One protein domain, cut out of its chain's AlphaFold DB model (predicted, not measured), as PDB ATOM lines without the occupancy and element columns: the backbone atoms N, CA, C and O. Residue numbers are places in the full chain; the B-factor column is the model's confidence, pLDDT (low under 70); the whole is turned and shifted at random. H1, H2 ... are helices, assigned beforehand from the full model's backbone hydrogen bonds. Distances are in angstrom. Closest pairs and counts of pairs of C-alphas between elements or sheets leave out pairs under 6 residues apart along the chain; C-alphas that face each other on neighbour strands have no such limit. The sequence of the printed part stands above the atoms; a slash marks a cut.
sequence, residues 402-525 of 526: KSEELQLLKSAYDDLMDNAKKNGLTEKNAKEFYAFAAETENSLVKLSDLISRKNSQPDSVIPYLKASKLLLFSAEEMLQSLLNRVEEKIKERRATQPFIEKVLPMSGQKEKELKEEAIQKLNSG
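Overview. This is residues 402 to 525 of the 526 residues of an uncharacterized protein of Candidatus Harrisonbacteria bacterium RIFCSPHIGHO2_02_FULL_42_16 (UniProt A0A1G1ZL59). One long helix, H3, makes the length of a rod, with H1 and H2 packed along its first part as an up-and-down bundle of three. H5 crosses H3 farther along, and beyond the bundle residues 495 to 501, of which 499 to 501 belong to the short helix H4, stick out at the far end of the rod. The printed part has 124 residues and five named helices, H1 to H5; it is all helix and loose, with radius of gyration of the C-alphas 19.0 A and spans 67 by 27 by 17 A.

Arrangement. H1, residues 402 to 422, and H2, residues 431 to 452, form a hairpin at 21 degrees, closest at C-alphas Leu 406 and Ser 448, 7.0 A. H3, residues 458 to 496, touches H2, closest at C-alphas Thr 440 and Leu 471, 5.3 A. H5, residues 508 to 524, touches H3 residues 485 to 490 alone, only just about perpendicular at 73 degrees, closest at C-alphas Val 486 and Ala 518, 5.5 A. H4, residues 499 to 503, only just touches H3, only at the corner, with 3 pairs of C-alphas within 8 A. Every O i to N i+4 pair is within hydrogen-bond range in H1, H2, H4 and H5, and 33 of 35 in H3.

Along the chain. C-alpha 402 begins H1 at (18.412, -3.734, -36.518); C-alpha 524 ends H5 at (59.433, -14.639, -29.392). H3 is 56.9 A long.

Size, cuts and confidence. The printed part has no cut and no long link. Residues 499 to 506 and 523 to 525 are under pLDDT 70.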
ATOM      1  N   LYS A 402      17.588  -2.760 -37.271       92.81
ATOM      2  CA  LYS A 402      18.412  -3.734 -36.518       92.81
ATOM      3  C   LYS A 402      18.870  -4.948 -37.334       92.81
ATOM      4  O   LYS A 402      19.953  -5.474 -37.096       92.81
ATOM      5  N   SER A 403      18.042  -5.419 -38.268       93.62
ATOM      6  CA  SER A 403      18.365  -6.572 -39.115       93.62
ATOM      7  C   SER A 403      19.436  -6.234 -40.149       93.62
ATOM      8  O   SER A 403      20.324  -7.050 -40.384       93.62
ATOM      9  N   GLU A 404      19.358  -5.042 -40.743       92.62
ATOM     10  CA  GLU A 404      20.370  -4.529 -41.664       92.62
ATOM     11  C   GLU A 404      21.681  -4.286 -40.911       92.62
ATOM     12  O   GLU A 404      22.715  -4.819 -41.298       92.62
ATOM     13  N   GLU A 405      21.621  -3.615 -39.757       92.81
ATOM     14  CA  GLU A 405      22.782  -3.387 -38.887       92.81
ATOM     15  C   GLU A 405      23.496  -4.690 -38.500       92.81
ATOM     16  O   GLU A 405      24.722  -4.767 -38.551       92.81
ATOM     17  N   LEU A 406      22.748  -5.747 -38.160       95.81
ATOM     18  CA  LEU A 406      23.332  -7.059 -37.881       95.81
ATOM     19  C   LEU A 406      24.051  -7.648 -39.103       95.81
ATOM     20  O   LEU A 406      25.106  -8.261 -38.938       95.81
ATOM     21  N   GLN A 407      23.492  -7.508 -40.309       95.06
ATOM     22  CA  GLN A 407      24.151  -8.002 -41.520       95.06
ATOM     23  C   GLN A 407      25.444  -7.244 -41.809       95.06
ATOM     24  O   GLN A 407      26.444  -7.879 -42.138       95.06
ATOM     25  N   LEU A 408      25.450  -5.926 -41.614       92.38
ATOM     26  CA  LEU A 408      26.656  -5.112 -41.767       92.38
ATOM     27  C   LEU A 408      27.755  -5.547 -40.797       92.38
ATOM     28  O   LEU A 408      28.894  -5.728 -41.212       92.38
ATOM     29  N   LEU A 409      27.411  -5.801 -39.530       95.50
ATOM     30  CA  LEU A 409      28.385  -6.281 -38.547       95.50
ATOM     31  C   LEU A 409      28.927  -7.675 -38.868       95.50
ATOM     32  O   LEU A 409      30.109  -7.926 -38.659       95.50
ATOM     33  N   LYS A 410      28.084  -8.577 -39.386       97.31
ATOM     34  CA  LYS A 410      28.534  -9.903 -39.841       97.31
ATOM     35  C   LYS A 410      29.485  -9.788 -41.032       97.31
ATOM     36  O   LYS A 410      30.543 -10.397 -40.998       97.31
ATOM     37  N   SER A 411      29.151  -8.955 -42.021       95.56
ATOM     38  CA  SER A 411      30.025  -8.708 -43.175       95.56
ATOM     39  C   SER A 411      31.372  -8.128 -42.745       95.56
ATOM     40  O   SER A 411      32.409  -8.626 -43.163       95.56
ATOM     41  N   ALA A 412      31.368  -7.123 -41.866       94.50
ATOM     42  CA  ALA A 412      32.596  -6.517 -41.358       94.50
ATOM     43  C   ALA A 412      33.445  -7.509 -40.541       94.50
ATOM     44  O   ALA A 412      34.669  -7.513 -40.648       94.50
ATOM     45  N   TYR A 413      32.809  -8.396 -39.767       97.88
ATOM     46  CA  TYR A 413      33.502  -9.491 -39.085       97.88
ATOM     47  C   TYR A 413      34.142 -10.478 -40.075       97.88
ATOM     48  O   TYR A 413      35.302 -10.854 -39.905       97.88
ATOM     49  N   ASP A 414      33.421 -10.873 -41.126       97.94
ATOM     50  CA  ASP A 414      33.954 -11.769 -42.157       97.94
ATOM     51  C   ASP A 414      35.154 -11.128 -42.878       97.94
ATOM     52  O   ASP A 414      36.204 -11.764 -43.020       97.94
ATOM     53  N   ASP A 415      35.049  -9.843 -43.235       95.50
ATOM     54  CA  ASP A 415      36.133  -9.068 -43.848       95.50
ATOM     55  C   ASP A 415      37.358  -8.958 -42.924       95.50
ATOM     56  O   ASP A 415      38.497  -9.130 -43.377       95.50
ATOM     57  N   LEU A 416      37.143  -8.737 -41.622       96.12
ATOM     58  CA  LEU A 416      38.194  -8.720 -40.602       96.12
ATOM     59  C   LEU A 416      38.942 -10.060 -40.559       96.12
ATOM     60  O   LEU A 416      40.179 -10.101 -40.599       96.12
ATOM     61  N   MET A 417      38.198 -11.165 -40.509       97.75
ATOM     62  CA  MET A 417      38.766 -12.511 -40.446       97.75
ATOM     63  C   MET A 417      39.505 -12.879 -41.732       97.75
ATOM     64  O   MET A 417      40.572 -13.502 -41.685       97.75
ATOM     65  N   ASP A 418      38.985 -12.474 -42.885       97.00
ATOM     66  CA  ASP A 418      39.642 -12.693 -44.168       97.00
ATOM     67  C   ASP A 418      40.894 -11.832 -44.337       97.00
ATOM     68  O   ASP A 418      41.891 -12.317 -44.880       97.00
ATOM     69  N   ASN A 419      40.905 -10.599 -43.825       94.31
ATOM     70  CA  ASN A 419      42.100  -9.758 -43.792       94.31
ATOM     71  C   ASN A 419      43.210 -10.383 -42.926       94.31
ATOM     72  O   ASN A 419      44.362 -10.490 -43.366       94.31
ATOM     73  N   ALA A 420      42.861 -10.890 -41.739       94.12
ATOM     74  CA  ALA A 420      43.802 -11.597 -40.871       94.12
ATOM     75  C   ALA A 420      44.412 -12.830 -41.567       94.12
ATOM     76  O   ALA A 420      45.639 -12.980 -41.613       94.12
ATOM     77  N   LYS A 421      43.578 -13.671 -42.202       93.44
ATOM     78  CA  LYS A 421      44.037 -14.851 -42.964       93.44
ATOM     79  C   LYS A 421      44.931 -14.470 -44.145       93.44
ATOM     80  O   LYS A 421      45.979 -15.088 -44.339       93.44
ATOM     81  N   LYS A 422      44.546 -13.456 -44.932       91.44
ATOM     82  CA  LYS A 422      45.330 -12.960 -46.084       91.44
ATOM     83  C   LYS A 422      46.724 -12.489 -45.668       91.44
ATOM     84  O   LYS A 422      47.663 -12.612 -46.453       91.44
ATOM     85  N   ASN A 423      46.873 -12.011 -44.434       87.94
ATOM     86  CA  ASN A 423      48.153 -11.595 -43.865       87.94
ATOM     87  C   ASN A 423      48.893 -12.696 -43.084       87.94
ATOM     88  O   ASN A 423      49.919 -12.415 -42.469       87.94
ATOM     89  N   GLY A 424      48.436 -13.952 -43.145       87.94
ATOM     90  CA  GLY A 424      49.130 -15.091 -42.533       87.94
ATOM     91  C   GLY A 424      49.002 -15.163 -41.009       87.94
ATOM     92  O   GLY A 424      49.778 -15.869 -40.354       87.94
ATOM     93  N   LEU A 425      48.037 -14.447 -40.429       89.94
ATOM     94  CA  LEU A 425      47.725 -14.574 -39.012       89.94
ATOM     95  C   LEU A 425      46.938 -15.865 -38.766       89.94
ATOM     96  O   LEU A 425      46.131 -16.306 -39.582       89.94
ATOM     97  N   THR A 426      47.227 -16.496 -37.635       90.31
ATOM     98  CA  THR A 426      46.639 -17.749 -37.164       90.31
ATOM     99  C   THR A 426      46.444 -17.667 -35.655       90.31
ATOM    100  O   THR A 426      47.117 -16.893 -34.972       90.31
ATOM    101  N   GLU A 427      45.588 -18.518 -35.098       89.31
ATOM    102  CA  GLU A 427      45.351 -18.575 -33.650       89.31
ATOM    103  C   GLU A 427      46.645 -18.787 -32.839       89.31
ATOM    104  O   GLU A 427      46.791 -18.286 -31.726       89.31
ATOM    105  N   LYS A 428      47.636 -19.471 -33.428       86.88
ATOM    106  CA  LYS A 428      48.942 -19.704 -32.804       86.88
ATOM    107  C   LYS A 428      49.792 -18.435 -32.698       86.88
ATOM    108  O   LYS A 428      50.528 -18.295 -31.727       86.88
ATOM    109  N   ASN A 429      49.752 -17.567 -33.709       83.50
ATOM    110  CA  ASN A 429      50.682 -16.440 -33.846       83.50
ATOM    111  C   ASN A 429      50.043 -15.064 -33.572       83.50
ATOM    112  O   ASN A 429      50.754 -14.066 -33.539       83.50
ATOM    113  N   ALA A 430      48.724 -15.028 -33.371       88.88
ATOM    114  CA  ALA A 430      47.941 -13.837 -33.061       88.88
ATOM    115  C   ALA A 430      46.852 -14.167 -32.020       88.88
ATOM    116  O   ALA A 430      45.680 -13.831 -32.187       88.88
ATOM    117  N   LYS A 431      47.236 -14.877 -30.949       90.06
ATOM    118  CA  LYS A 431      46.311 -15.455 -29.957       90.06
ATOM    119  C   LYS A 431      45.327 -14.440 -29.374       90.06
ATOM    120  O   LYS A 431      44.145 -14.739 -29.259       90.06
ATOM    121  N   GLU A 432      45.808 -13.253 -29.012       88.25
ATOM    122  CA  GLU A 432      44.971 -12.201 -28.423       88.25
ATOM    123  C   GLU A 432      43.918 -11.694 -29.413       88.25
ATOM    124  O   GLU A 432      42.747 -11.596 -29.059       88.25
ATOM    125  N   PHE A 433      44.306 -11.458 -30.671       93.19
ATOM    126  CA  PHE A 433      43.370 -11.076 -31.729       93.19
ATOM    127  C   PHE A 433      42.294 -12.149 -31.943       93.19
ATOM    128  O   PHE A 433      41.110 -11.827 -31.950       93.19
ATOM    129  N   TYR A 434      42.674 -13.428 -32.056       94.31
ATOM    130  CA  TYR A 434      41.703 -14.510 -32.253       94.31
ATOM    131  C   TYR A 434      40.788 -14.729 -31.039       94.31
ATOM    132  O   TYR A 434      39.625 -15.085 -31.220       94.31
ATOM    133  N   ALA A 435      41.264 -14.466 -29.817       91.25
ATOM    134  CA  ALA A 435      40.415 -14.476 -28.628       91.25
ATOM    135  C   ALA A 435      39.341 -13.373 -28.690       91.25
ATOM    136  O   ALA A 435      38.162 -13.658 -28.484       91.25
ATOM    137  N   PHE A 436      39.726 -12.145 -29.057       90.31
ATOM    138  CA  PHE A 436      38.784 -11.038 -29.270       90.31
ATOM    139  C   PHE A 436      37.826 -11.295 -30.442       90.31
ATOM    140  O   PHE A 436      36.633 -11.003 -30.348       90.31
ATOM    141  N   ALA A 437      38.313 -11.883 -31.537       94.75
ATOM    142  CA  ALA A 437      37.477 -12.254 -32.674       94.75
ATOM    143  C   ALA A 437      36.426 -13.310 -32.289       94.75
ATOM    144  O   ALA A 437      35.270 -13.200 -32.691       94.75
ATOM    145  N   ALA A 438      36.787 -14.297 -31.463       96.19
ATOM    146  CA  ALA A 438      35.836 -15.283 -30.947       96.19
ATOM    147  C   ALA A 438      34.801 -14.650 -29.996       96.19
ATOM    148  O   ALA A 438      33.622 -15.011 -30.016       96.19
ATOM    149  N   GLU A 439      35.203 -13.688 -29.162       96.50
ATOM    150  CA  GLU A 439      34.261 -12.936 -28.322       96.50
ATOM    151  C   GLU A 439      33.284 -12.105 -29.169       96.50
ATOM    152  O   GLU A 439      32.075 -12.109 -28.913       96.50
ATOM    153  N   THR A 440      33.793 -11.473 -30.229       97.25
ATOM    154  CA  THR A 440      32.997 -10.722 -31.207       97.25
ATOM    155  C   THR A 440      31.959 -11.624 -31.877       97.25
ATOM    156  O   THR A 440      30.770 -11.304 -31.855       97.25
ATOM    157  N   GLU A 441      32.371 -12.784 -32.394       98.12
ATOM    158  CA  GLU A 441      31.475 -13.771 -33.016       98.12
ATOM    159  C   GLU A 441      30.353 -14.197 -32.058       98.12
ATOM    160  O   GLU A 441      29.168 -14.128 -32.393       98.12
ATOM    161  N   ASN A 442      30.711 -14.553 -30.821       97.81
ATOM    162  CA  ASN A 442      29.744 -14.932 -29.791       97.81
ATOM    163  C   ASN A 442      28.742 -13.808 -29.480       97.81
ATOM    164  O   ASN A 442      27.557 -14.074 -29.251       97.81
ATOM    165  N   SER A 443      29.196 -12.553 -29.463       97.38
ATOM    166  CA  SER A 443      28.324 -11.389 -29.278       97.38
ATOM    167  C   SER A 443      27.352 -11.219 -30.451       97.38
ATOM    168  O   SER A 443      26.154 -11.016 -30.230       97.38
ATOM    169  N   LEU A 444      27.825 -11.392 -31.690       97.69
ATOM    170  CA  LEU A 444      26.996 -11.322 -32.901       97.69
ATOM    171  C   LEU A 444      25.942 -12.434 -32.961       97.69
ATOM    172  O   LEU A 444      24.804 -12.176 -33.363       97.69
ATOM    173  N   VAL A 445      26.277 -13.651 -32.522       97.69
ATOM    174  CA  VAL A 445      25.310 -14.756 -32.399       97.69
ATOM    175  C   VAL A 445      24.207 -14.391 -31.402       97.69
ATOM    176  O   VAL A 445      23.025 -14.449 -31.744       97.69
ATOM    177  N   LYS A 446      24.570 -13.912 -30.204       96.94
ATOM    178  CA  LYS A 446      23.589 -13.474 -29.192       96.94
ATOM    179  C   LYS A 446      22.701 -12.336 -29.697       96.94
ATOM    180  O   LYS A 446      21.494 -12.342 -29.452       96.94
ATOM    181  N   LEU A 447      23.275 -11.369 -30.412       97.12
ATOM    182  CA  LEU A 447      22.523 -10.277 -31.028       97.12
ATOM    183  C   LEU A 447      21.536 -10.800 -32.085       97.12
ATOM    184  O   LEU A 447      20.373 -10.394 -32.094       97.12
ATOM    185  N   SER A 448      21.971 -11.744 -32.926       97.31
ATOM    186  CA  SER A 448      21.128 -12.424 -33.917       97.31
ATOM    187  C   SER A 448      19.931 -13.120 -33.263       97.31
ATOM    188  O   SER A 448      18.795 -12.975 -33.732       97.31
ATOM    189  N   ASP A 449      20.157 -13.814 -32.147       96.44
ATOM    190  CA  ASP A 449      19.096 -14.467 -31.378       96.44
ATOM    191  C   ASP A 449      18.110 -13.458 -30.786       96.44
ATOM    192  O   ASP A 449      16.900 -13.680 -30.814       96.44
ATOM    193  N   LEU A 450      18.601 -12.333 -30.252       95.44
ATOM    194  CA  LEU A 450      17.758 -11.274 -29.687       95.44
ATOM    195  C   LEU A 450      16.864 -10.620 -30.744       95.44
ATOM    196  O   LEU A 450      15.680 -10.396 -30.479       95.44
ATOM    197  N   ILE A 451      17.414 -10.343 -31.927       94.94
ATOM    198  CA  ILE A 451      16.689  -9.738 -33.052       94.94
ATOM    199  C   ILE A 451      15.623 -10.695 -33.602       94.94
ATOM    200  O   ILE A 451      14.530 -10.257 -33.952       94.94
ATOM    201  N   SER A 452      15.899 -12.001 -33.621       93.50
ATOM    202  CA  SER A 452      14.983 -13.015 -34.167       93.50
ATOM    203  C   SER A 452      13.756 -13.290 -33.282       93.50
ATOM    204  O   SER A 452      12.809 -13.957 -33.705       93.50
ATOM    205  N   ARG A 453      13.731 -12.792 -32.037       92.62
ATOM    206  CA  ARG A 453      12.594 -12.977 -31.123       92.62
ATOM    207  C   ARG A 453      11.388 -12.164 -31.591       92.62
ATOM    208  O   ARG A 453      11.474 -10.954 -31.768       92.62
ATOM    209  N   LYS A 454      10.209 -12.799 -31.618       81.94
ATOM    210  CA  LYS A 454       8.919 -12.164 -31.967       81.94
ATOM    211  C   LYS A 454       8.607 -10.886 -31.166       81.94
ATOM    212  O   LYS A 454       7.941  -9.998 -31.677       81.94
ATOM    213  N   ASN A 455       9.101 -10.795 -29.929       82.88
ATOM    214  CA  ASN A 455       8.925  -9.643 -29.040       82.88
ATOM    215  C   ASN A 455      10.252  -8.911 -28.764       82.88
ATOM    216  O   ASN A 455      10.459  -8.459 -27.636       82.88
ATOM    217  N   SER A 456      11.165  -8.818 -29.739       85.44
ATOM    218  CA  SER A 456      12.422  -8.068 -29.594       85.44
ATOM    219  C   SER A 456      12.151  -6.661 -29.040       85.44
ATOM    220  O   SER A 456      11.305  -5.951 -29.587       85.44
ATOM    221  N   GLN A 457      12.833  -6.269 -27.962       87.69
ATOM    222  CA  GLN A 457      12.683  -4.949 -27.340       87.69
ATOM    223  C   GLN A 457      13.958  -4.115 -27.518       87.69
ATOM    224  O   GLN A 457      15.053  -4.688 -27.453       87.69
ATOM    225  N   PRO A 458      13.848  -2.779 -27.661       88.31
ATOM    226  CA  PRO A 458      15.015  -1.906 -27.768       88.31
ATOM    227  C   PRO A 458      15.969  -2.041 -26.573       88.31
ATOM    228  O   PRO A 458      17.170  -2.175 -26.780       88.31
ATOM    229  N   ASP A 459      15.433  -2.150 -25.349       89.25
ATOM    230  CA  ASP A 459      16.209  -2.309 -24.102       89.25
ATOM    231  C   ASP A 459      17.106  -3.560 -24.090       89.25
ATOM    232  O   ASP A 459      18.074  -3.622 -23.340       89.25
ATOM    233  N   SER A 460      16.799  -4.571 -24.908       90.69
ATOM    234  CA  SER A 460      17.639  -5.767 -25.043       90.69
ATOM    235  C   SER A 460      18.545  -5.706 -26.269       90.69
ATOM    236  O   SER A 460      19.689  -6.132 -26.197       90.69
ATOM    237  N   VAL A 461      18.054  -5.199 -27.401       93.38
ATOM    238  CA  VAL A 461      18.802  -5.223 -28.668       93.38
ATOM    239  C   VAL A 461      19.884  -4.146 -28.706       93.38
ATOM    240  O   VAL A 461      21.012  -4.441 -29.089       93.38
ATOM    241  N   ILE A 462      19.575  -2.916 -28.286       91.75
ATOM    242  CA  ILE A 462      20.485  -1.770 -28.418       91.75
ATOM    243  C   ILE A 462      21.779  -1.962 -27.609       91.75
ATOM    244  O   ILE A 462      22.852  -1.781 -28.189       91.75
ATOM    245  N   PRO A 463      21.746  -2.373 -26.321       91.25
ATOM    246  CA  PRO A 463      22.983  -2.586 -25.569       91.25
ATOM    247  C   PRO A 463      23.868  -3.680 -26.180       91.25
ATOM    248  O   PRO A 463      25.081  -3.512 -26.258       91.25
ATOM    249  N   TYR A 464      23.270  -4.770 -26.675       93.75
ATOM    250  CA  TYR A 464      24.014  -5.846 -27.343       93.75
ATOM    251  C   TYR A 464      24.565  -5.425 -28.709       93.75
ATOM    252  O   TYR A 464      25.663  -5.846 -29.073       93.75
ATOM    253  N   LEU A 465      23.847  -4.579 -29.455       94.88
ATOM    254  CA  LEU A 465      24.347  -3.983 -30.695       94.88
ATOM    255  C   LEU A 465      25.589  -3.127 -30.417       94.88
ATOM    256  O   LEU A 465      26.619  -3.321 -31.058       94.88
ATOM    257  N   LYS A 466      25.514  -2.239 -29.418       93.69
ATOM    258  CA  LYS A 466      26.640  -1.403 -28.977       93.69
ATOM    259  C   LYS A 466      27.837  -2.254 -28.539       93.69
ATOM    260  O   LYS A 466      28.950  -2.009 -28.992       93.69
ATOM    261  N   ALA A 467      27.610  -3.265 -27.698       93.81
ATOM    262  CA  ALA A 467      28.667  -4.162 -27.233       93.81
ATOM    263  C   ALA A 467      29.335  -4.917 -28.394       93.81
ATOM    264  O   ALA A 467      30.558  -4.998 -28.456       93.81
ATOM    265  N   SER A 468      28.542  -5.396 -29.358       96.31
ATOM    266  CA  SER A 468      29.064  -6.081 -30.548       96.31
ATOM    267  C   SER A 468      29.910  -5.151 -31.422       96.31
ATOM    268  O   SER A 468      30.964  -5.564 -31.892       96.31
ATOM    269  N   LYS A 469      29.491  -3.887 -31.590       95.69
ATOM    270  CA  LYS A 469      30.274  -2.853 -32.290       95.69
ATOM    271  C   LYS A 469      31.606  -2.579 -31.597       95.69
ATOM    272  O   LYS A 469      32.639  -2.588 -32.249       95.69
ATOM    273  N   LEU A 470      31.593  -2.387 -30.277       95.00
ATOM    274  CA  LEU A 470      32.814  -2.148 -29.501       95.00
ATOM    275  C   LEU A 470      33.802  -3.316 -29.600       95.00
ATOM    276  O   LEU A 470      34.993  -3.079 -29.792       95.00
ATOM    277  N   LEU A 471      33.318  -4.559 -29.506       95.75
ATOM    278  CA  LEU A 471      34.152  -5.753 -29.669       95.75
ATOM    279  C   LEU A 471      34.752  -5.835 -31.077       95.75
ATOM    280  O   LEU A 471      35.961  -6.013 -31.207       95.75
ATOM    281  N   LEU A 472      33.932  -5.623 -32.111       96.62
ATOM    282  CA  LEU A 472      34.385  -5.634 -33.501       96.62
ATOM    283  C   LEU A 472      35.449  -4.558 -33.757       96.62
ATOM    284  O   LEU A 472      36.527  -4.878 -34.245       96.62
ATOM    285  N   PHE A 473      35.193  -3.309 -33.359       95.62
ATOM    286  CA  PHE A 473      36.161  -2.218 -33.512       95.62
ATOM    287  C   PHE A 473      37.442  -2.460 -32.705       95.62
ATOM    288  O   PHE A 473      38.528  -2.096 -33.151       95.62
ATOM    289  N   SER A 474      37.347  -3.107 -31.538       94.94
ATOM    290  CA  SER A 474      38.527  -3.505 -30.758       94.94
ATOM    291  C   SER A 474      39.355  -4.552 -31.497       94.94
ATOM    292  O   SER A 474      40.575  -4.418 -31.582       94.94
ATOM    293  N   ALA A 475      38.705  -5.557 -32.088       95.62
ATOM    294  CA  ALA A 475      39.379  -6.571 -32.889       95.62
ATOM    295  C   ALA A 475      40.011  -5.978 -34.167       95.62
ATOM    296  O   ALA A 475      41.130  -6.355 -34.517       95.62
ATOM    297  N   GLU A 476      39.349  -5.013 -34.820       94.88
ATOM    298  CA  GLU A 476      39.904  -4.238 -35.941       94.88
ATOM    299  C   GLU A 476      41.174  -3.474 -35.543       94.88
ATOM    300  O   GLU A 476      42.206  -3.619 -36.201       94.88
ATOM    301  N   GLU A 477      41.137  -2.703 -34.452       93.38
ATOM    302  CA  GLU A 477      42.299  -1.924 -33.992       93.38
ATOM    303  C   GLU A 477      43.460  -2.841 -33.577       93.38
ATOM    304  O   GLU A 477      44.625  -2.560 -33.871       93.38
ATOM    305  N   MET A 478      43.158  -3.979 -32.941       93.00
ATOM    306  CA  MET A 478      44.166  -4.992 -32.620       93.00
ATOM    307  C   MET A 478      44.803  -5.576 -33.880       93.00
ATOM    308  O   MET A 478      46.031  -5.687 -33.939       93.00
ATOM    309  N   LEU A 479      44.000  -5.921 -34.892       93.62
ATOM    310  CA  LEU A 479      44.523  -6.407 -36.165       93.62
ATOM    311  C   LEU A 479      45.424  -5.356 -36.812       93.62
ATOM    312  O   LEU A 479      46.551  -5.672 -37.188       93.62
ATOM    313  N   GLN A 480      44.964  -4.108 -36.900       91.38
ATOM    314  CA  GLN A 480      45.734  -3.027 -37.508       91.38
ATOM    315  C   GLN A 480      47.067  -2.801 -36.781       91.38
ATOM    316  O   GLN A 480      48.115  -2.703 -37.420       91.38
ATOM    317  N   SER A 481      47.050  -2.788 -35.447       89.31
ATOM    318  CA  SER A 481      48.255  -2.671 -34.618       89.31
ATOM    319  C   SER A 481      49.243  -3.816 -34.872       89.31
ATOM    320  O   SER A 481      50.442  -3.578 -35.047       89.31
ATOM    321  N   LEU A 482      48.754  -5.057 -34.970       89.56
ATOM    322  CA  LEU A 482      49.583  -6.217 -35.310       89.56
ATOM    323  C   LEU A 482      50.193  -6.091 -36.710       89.56
ATOM    324  O   LEU A 482      51.396  -6.302 -36.869       89.56
ATOM    325  N   LEU A 483      49.394  -5.720 -37.713       90.12
ATOM    326  CA  LEU A 483      49.866  -5.564 -39.091       90.12
ATOM    327  C   LEU A 483      50.923  -4.460 -39.207       90.12
ATOM    328  O   LEU A 483      51.959  -4.682 -39.831       90.12
ATOM    329  N   ASN A 484      50.725  -3.327 -38.533       87.88
ATOM    330  CA  ASN A 484      51.708  -2.243 -38.496       87.88
ATOM    331  C   ASN A 484      53.048  -2.716 -37.903       87.88
ATOM    332  O   ASN A 484      54.103  -2.477 -38.490       87.88
ATOM    333  N   ARG A 485      53.022  -3.465 -36.790       85.94
ATOM    334  CA  ARG A 485      54.238  -4.041 -36.178       85.94
ATOM    335  C   ARG A 485      54.943  -5.030 -37.108       85.94
ATOM    336  O   ARG A 485      56.173  -5.057 -37.168       85.94
ATOM    337  N   VAL A 486      54.181  -5.840 -37.846       85.69
ATOM    338  CA  VAL A 486      54.729  -6.758 -38.856       85.69
ATOM    339  C   VAL A 486      55.421  -5.972 -39.969       85.69
ATOM    340  O   VAL A 486      56.555  -6.291 -40.333       85.69
ATOM    341  N   GLU A 487      54.785  -4.924 -40.493       85.56
ATOM    342  CA  GLU A 487      55.375  -4.075 -41.530       85.56
ATOM    343  C   GLU A 487      56.653  -3.371 -41.072       85.56
ATOM    344  O   GLU A 487      57.614  -3.283 -41.839       85.56
ATOM    345  N   GLU A 488      56.695  -2.886 -39.833       85.06
ATOM    346  CA  GLU A 488      57.893  -2.273 -39.264       85.06
ATOM    347  C   GLU A 488      59.046  -3.266 -39.147       85.06
ATOM    348  O   GLU A 488      60.134  -2.988 -39.651       85.06
ATOM    349  N   LYS A 489      58.800  -4.466 -38.613       82.50
ATOM    350  CA  LYS A 489      59.810  -5.537 -38.563       82.50
ATOM    351  C   LYS A 489      60.309  -5.917 -39.963       82.50
ATOM    352  O   LYS A 489      61.500  -6.181 -40.157       82.50
ATOM    353  N   ILE A 490      59.435  -5.899 -40.974       81.69
ATOM    354  CA  ILE A 490      59.837  -6.097 -42.377       81.69
ATOM    355  C   ILE A 490      60.717  -4.940 -42.861       81.69
ATOM    356  O   ILE A 490      61.739  -5.192 -43.503       81.69
ATOM    357  N   LYS A 491      60.361  -3.683 -42.565       83.56
ATOM    358  CA  LYS A 491      61.159  -2.497 -42.929       83.56
ATOM    359  C   LYS A 491      62.541  -2.530 -42.272       83.56
ATOM    360  O   LYS A 491      63.532  -2.325 -42.974       83.56
ATOM    361  N   GLU A 492      62.626  -2.855 -40.982       82.50
ATOM    362  CA  GLU A 492      63.890  -3.033 -40.251       82.50
ATOM    363  C   GLU A 492      64.766  -4.099 -40.911       82.50
ATOM    364  O   GLU A 492      65.945  -3.873 -41.192       82.50
ATOM    365  N   ARG A 493      64.177  -5.248 -41.249       77.81
ATOM    366  CA  ARG A 493      64.903  -6.329 -41.915       77.81
ATOM    367  C   ARG A 493      65.346  -5.965 -43.332       77.81
ATOM    368  O   ARG A 493      66.454  -6.303 -43.734       77.81
ATOM    369  N   ARG A 494      64.528  -5.246 -44.103       77.50
ATOM    370  CA  ARG A 494      64.950  -4.726 -45.416       77.50
ATOM    371  C   ARG A 494      66.080  -3.709 -45.266       77.50
ATOM    372  O   ARG A 494      66.998  -3.691 -46.082       77.50
ATOM    373  N   ALA A 495      66.068  -2.893 -44.210       77.81
ATOM    374  CA  ALA A 495      67.130  -1.928 -43.944       77.81
ATOM    375  C   ALA A 495      68.497  -2.596 -43.691       77.81
ATOM    376  O   ALA A 495      69.527  -1.985 -43.990       77.81
ATOM    377  N   THR A 496      68.530  -3.855 -43.241       78.88
ATOM    378  CA  THR A 496      69.774  -4.620 -43.040       78.88
ATOM    379  C   THR A 496      70.229  -5.419 -44.269       78.88
ATOM    380  O   THR A 496      71.369  -5.882 -44.293       78.88
ATOM    381  N   GLN A 497      69.414  -5.523 -45.327       75.31
ATOM    382  CA  GLN A 497      69.775  -6.242 -46.557       75.31
ATOM    383  C   GLN A 497      70.763  -5.469 -47.467       75.31
ATOM    384  O   GLN A 497      70.843  -4.230 -47.408       75.31
ATOM    385  N   PRO A 498      71.528  -6.169 -48.334       74.88
ATOM    386  CA  PRO A 498      72.367  -5.552 -49.364       74.88
ATOM    387  C   PRO A 498      71.565  -4.629 -50.294       74.88
ATOM    388  O   PRO A 498      70.397  -4.881 -50.575       74.88
ATOM    389  N   PHE A 499      72.200  -3.573 -50.821       65.50
ATOM    390  CA  PHE A 499      71.532  -2.534 -51.625       65.50
ATOM    391  C   PHE A 499      70.693  -3.099 -52.780       65.50
ATOM    392  O   PHE A 499      69.566  -2.667 -52.973       65.50
ATOM    393  N   ILE A 500      71.185  -4.116 -53.491       61.44
ATOM    394  CA  ILE A 500      70.468  -4.735 -54.618       61.44
ATOM    395  C   ILE A 500      69.124  -5.346 -54.178       61.44
ATOM    396  O   ILE A 500      68.137  -5.235 -54.898       61.44
ATOM    397  N   GLU A 501      69.049  -5.921 -52.976       62.41
ATOM    398  CA  GLU A 501      67.807  -6.484 -52.429       62.41
ATOM    399  C   GLU A 501      66.864  -5.414 -51.855       62.41
ATOM    400  O   GLU A 501      65.668  -5.659 -51.731       62.41
ATOM    401  N   LYS A 502      67.376  -4.211 -51.557       63.91
ATOM    402  CA  LYS A 502      66.576  -3.068 -51.089       63.91
ATOM    403  C   LYS A 502      65.769  -2.394 -52.197       63.91
ATOM    404  O   LYS A 502      64.698  -1.869 -51.907       63.91
ATOM    405  N   VAL A 503      66.298  -2.342 -53.425       58.47
ATOM    406  CA  VAL A 503      65.698  -1.558 -54.530       58.47
ATOM    407  C   VAL A 503      64.865  -2.413 -55.492       58.47
ATOM    408  O   VAL A 503      64.061  -1.872 -56.248       58.47
ATOM    409  N   LEU A 504      65.035  -3.738 -55.486       61.88
ATOM    410  CA  LEU A 504      64.263  -4.626 -56.354       61.88
ATOM    411  C   LEU A 504      62.887  -4.957 -55.746       61.88
ATOM    412  O   LEU A 504      62.804  -5.241 -54.548       61.88
ATOM    413  N   PRO A 505      61.809  -4.989 -56.558       58.78
ATOM    414  CA  PRO A 505      60.519  -5.510 -56.120       58.78
ATOM    415  C   PRO A 505      60.690  -6.952 -55.637       58.78
ATOM    416  O   PRO A 505      61.244  -7.792 -56.348       58.78
ATOM    417  N   MET A 506      60.226  -7.252 -54.426       65.31
ATOM    418  CA  MET A 506      60.266  -8.624 -53.933       65.31
ATOM    419  C   MET A 506      59.244  -9.473 -54.685       65.31
ATOM    420  O   MET A 506      58.119  -9.049 -54.930       65.31
ATOM    421  N   SER A 507      59.618 -10.706 -55.020       71.75
ATOM    422  CA  SER A 507      58.644 -11.712 -55.444       71.75
ATOM    423  C   SER A 507      57.641 -11.975 -54.313       71.75
ATOM    424  O   SER A 507      58.060 -12.034 -53.153       71.75
ATOM    425  N   GLY A 508      56.372 -12.247 -54.635       71.44
ATOM    426  CA  GLY A 508      55.329 -12.500 -53.627       71.44
ATOM    427  C   GLY A 508      55.649 -13.637 -52.640       71.44
ATOM    428  O   GLY A 508      55.215 -13.596 -51.494       71.44
ATOM    429  N   GLN A 509      56.473 -14.615 -53.035       72.06
ATOM    430  CA  GLN A 509      56.921 -15.698 -52.153       72.06
ATOM    431  C   GLN A 509      57.906 -15.207 -51.075       72.06
ATOM    432  O   GLN A 509      57.697 -15.458 -49.893       72.06
ATOM    433  N   LYS A 510      58.911 -14.411 -51.465       72.69
ATOM    434  CA  LYS A 510      59.876 -13.780 -50.543       72.69
ATOM    435  C   LYS A 510      59.194 -12.793 -49.586       72.69
ATOM    436  O   LYS A 510      59.586 -12.680 -48.431       72.69
ATOM    437  N   GLU A 511      58.151 -12.097 -50.041       73.38
ATOM    438  CA  GLU A 511      57.334 -11.226 -49.184       73.38
ATOM    439  C   GLU A 511      56.544 -12.005 -48.132       73.38
ATOM    440  O   GLU A 511      56.507 -11.599 -46.970       73.38
ATOM    441  N   LYS A 512      55.971 -13.148 -48.517       76.38
ATOM    442  CA  LYS A 512      55.270 -14.039 -47.594       76.38
ATOM    443  C   LYS A 512      56.208 -14.619 -46.526       76.38
ATOM    444  O   LYS A 512      55.877 -14.554 -45.348       76.38
ATOM    445  N   GLU A 513      57.398 -15.083 -46.912       78.94
ATOM    446  CA  GLU A 513      58.429 -15.573 -45.976       78.94
ATOM    447  C   GLU A 513      58.882 -14.481 -44.990       78.94
ATOM    448  O   GLU A 513      59.042 -14.726 -43.794       78.94
ATOM    449  N   LEU A 514      59.043 -13.244 -45.473       77.00
ATOM    450  CA  LEU A 514      59.378 -12.088 -44.639       77.00
ATOM    451  C   LEU A 514      58.280 -11.752 -43.627       77.00
ATOM    452  O   LEU A 514      58.605 -11.446 -42.479       77.00
ATOM    453  N   LYS A 515      57.007 -11.823 -44.038       79.00
ATOM    454  CA  LYS A 515      55.854 -11.659 -43.141       79.00
ATOM    455  C   LYS A 515      55.817 -12.758 -42.081       79.00
ATOM    456  O   LYS A 515      55.703 -12.446 -40.901       79.00
ATOM    457  N   GLU A 516      55.974 -14.020 -42.477       79.25
ATOM    458  CA  GLU A 516      55.979 -15.158 -41.548       79.25
ATOM    459  C   GLU A 516      57.109 -15.050 -40.512       79.25
ATOM    460  O   GLU A 516      56.869 -15.257 -39.321       79.25
ATOM    461  N   GLU A 517      58.316 -14.651 -40.924       80.12
ATOM    462  CA  GLU A 517      59.427 -14.437 -39.989       80.12
ATOM    463  C   GLU A 517      59.190 -13.239 -39.058       80.12
ATOM    464  O   GLU A 517      59.474 -13.325 -37.863       80.12
ATOM    465  N   ALA A 518      58.656 -12.127 -39.574       80.69
ATOM    466  CA  ALA A 518      58.323 -10.964 -38.752       80.69
ATOM    467  C   ALA A 518      57.287 -11.318 -37.674       80.69
ATOM    468  O   ALA A 518      57.458 -10.961 -36.510       80.69
ATOM    469  N   ILE A 519      56.261 -12.092 -38.041       79.50
ATOM    470  CA  ILE A 519      55.249 -12.596 -37.109       79.50
ATOM    471  C   ILE A 519      55.872 -13.539 -36.064       79.50
ATOM    472  O   ILE A 519      55.519 -13.468 -34.886       79.50
ATOM    473  N   GLN A 520      56.803 -14.418 -36.451       78.69
ATOM    474  CA  GLN A 520      57.489 -15.295 -35.492       78.69
ATOM    475  C   GLN A 520      58.311 -14.503 -34.469       78.69
ATOM    476  O   GLN A 520      58.214 -14.795 -33.278       78.69
ATOM    477  N   LYS A 521      59.047 -13.476 -34.910       76.50
ATOM    478  CA  LYS A 521      59.867 -12.626 -34.027       76.50
ATOM    479  C   LYS A 521      59.036 -11.838 -33.018       76.50
ATOM    480  O   LYS A 521      59.337 -11.834 -31.829       76.50
ATOM    481  N   LEU A 522      57.909 -11.277 -33.469       74.06
ATOM    482  CA  LEU A 522      56.960 -10.606 -32.575       74.06
ATOM    483  C   LEU A 522      56.460 -11.525 -31.449       74.06
ATOM    484  O   LEU A 522      56.234 -11.056 -30.338       74.06
ATOM    485  N   ASN A 523      56.327 -12.827 -31.715       66.56
ATOM    486  CA  ASN A 523      55.893 -13.808 -30.720       66.56
ATOM    487  C   ASN A 523      57.020 -14.310 -29.802       66.56
ATOM    488  O   ASN A 523      56.729 -14.766 -28.697       66.56
ATOM    489  N   SER A 524      58.286 -14.252 -30.226       68.81
ATOM    490  CA  SER A 524      59.433 -14.639 -29.392       68.81
ATOM    491  C   SER A 524      59.936 -13.514 -28.482       68.81
ATOM    492  O   SER A 524      60.773 -13.772 -27.620       68.81
ATOM    493  N   GLY A 525      59.423 -12.287 -28.644       58.88
ATOM    494  CA  GLY A 525      59.907 -11.104 -27.925       58.88
ATOM    495  C   GLY A 525      61.242 -10.563 -28.458       58.88
ATOM    496  O   GLY A 525      61.890  -9.783 -27.763       58.88
TER     497      GLY A 525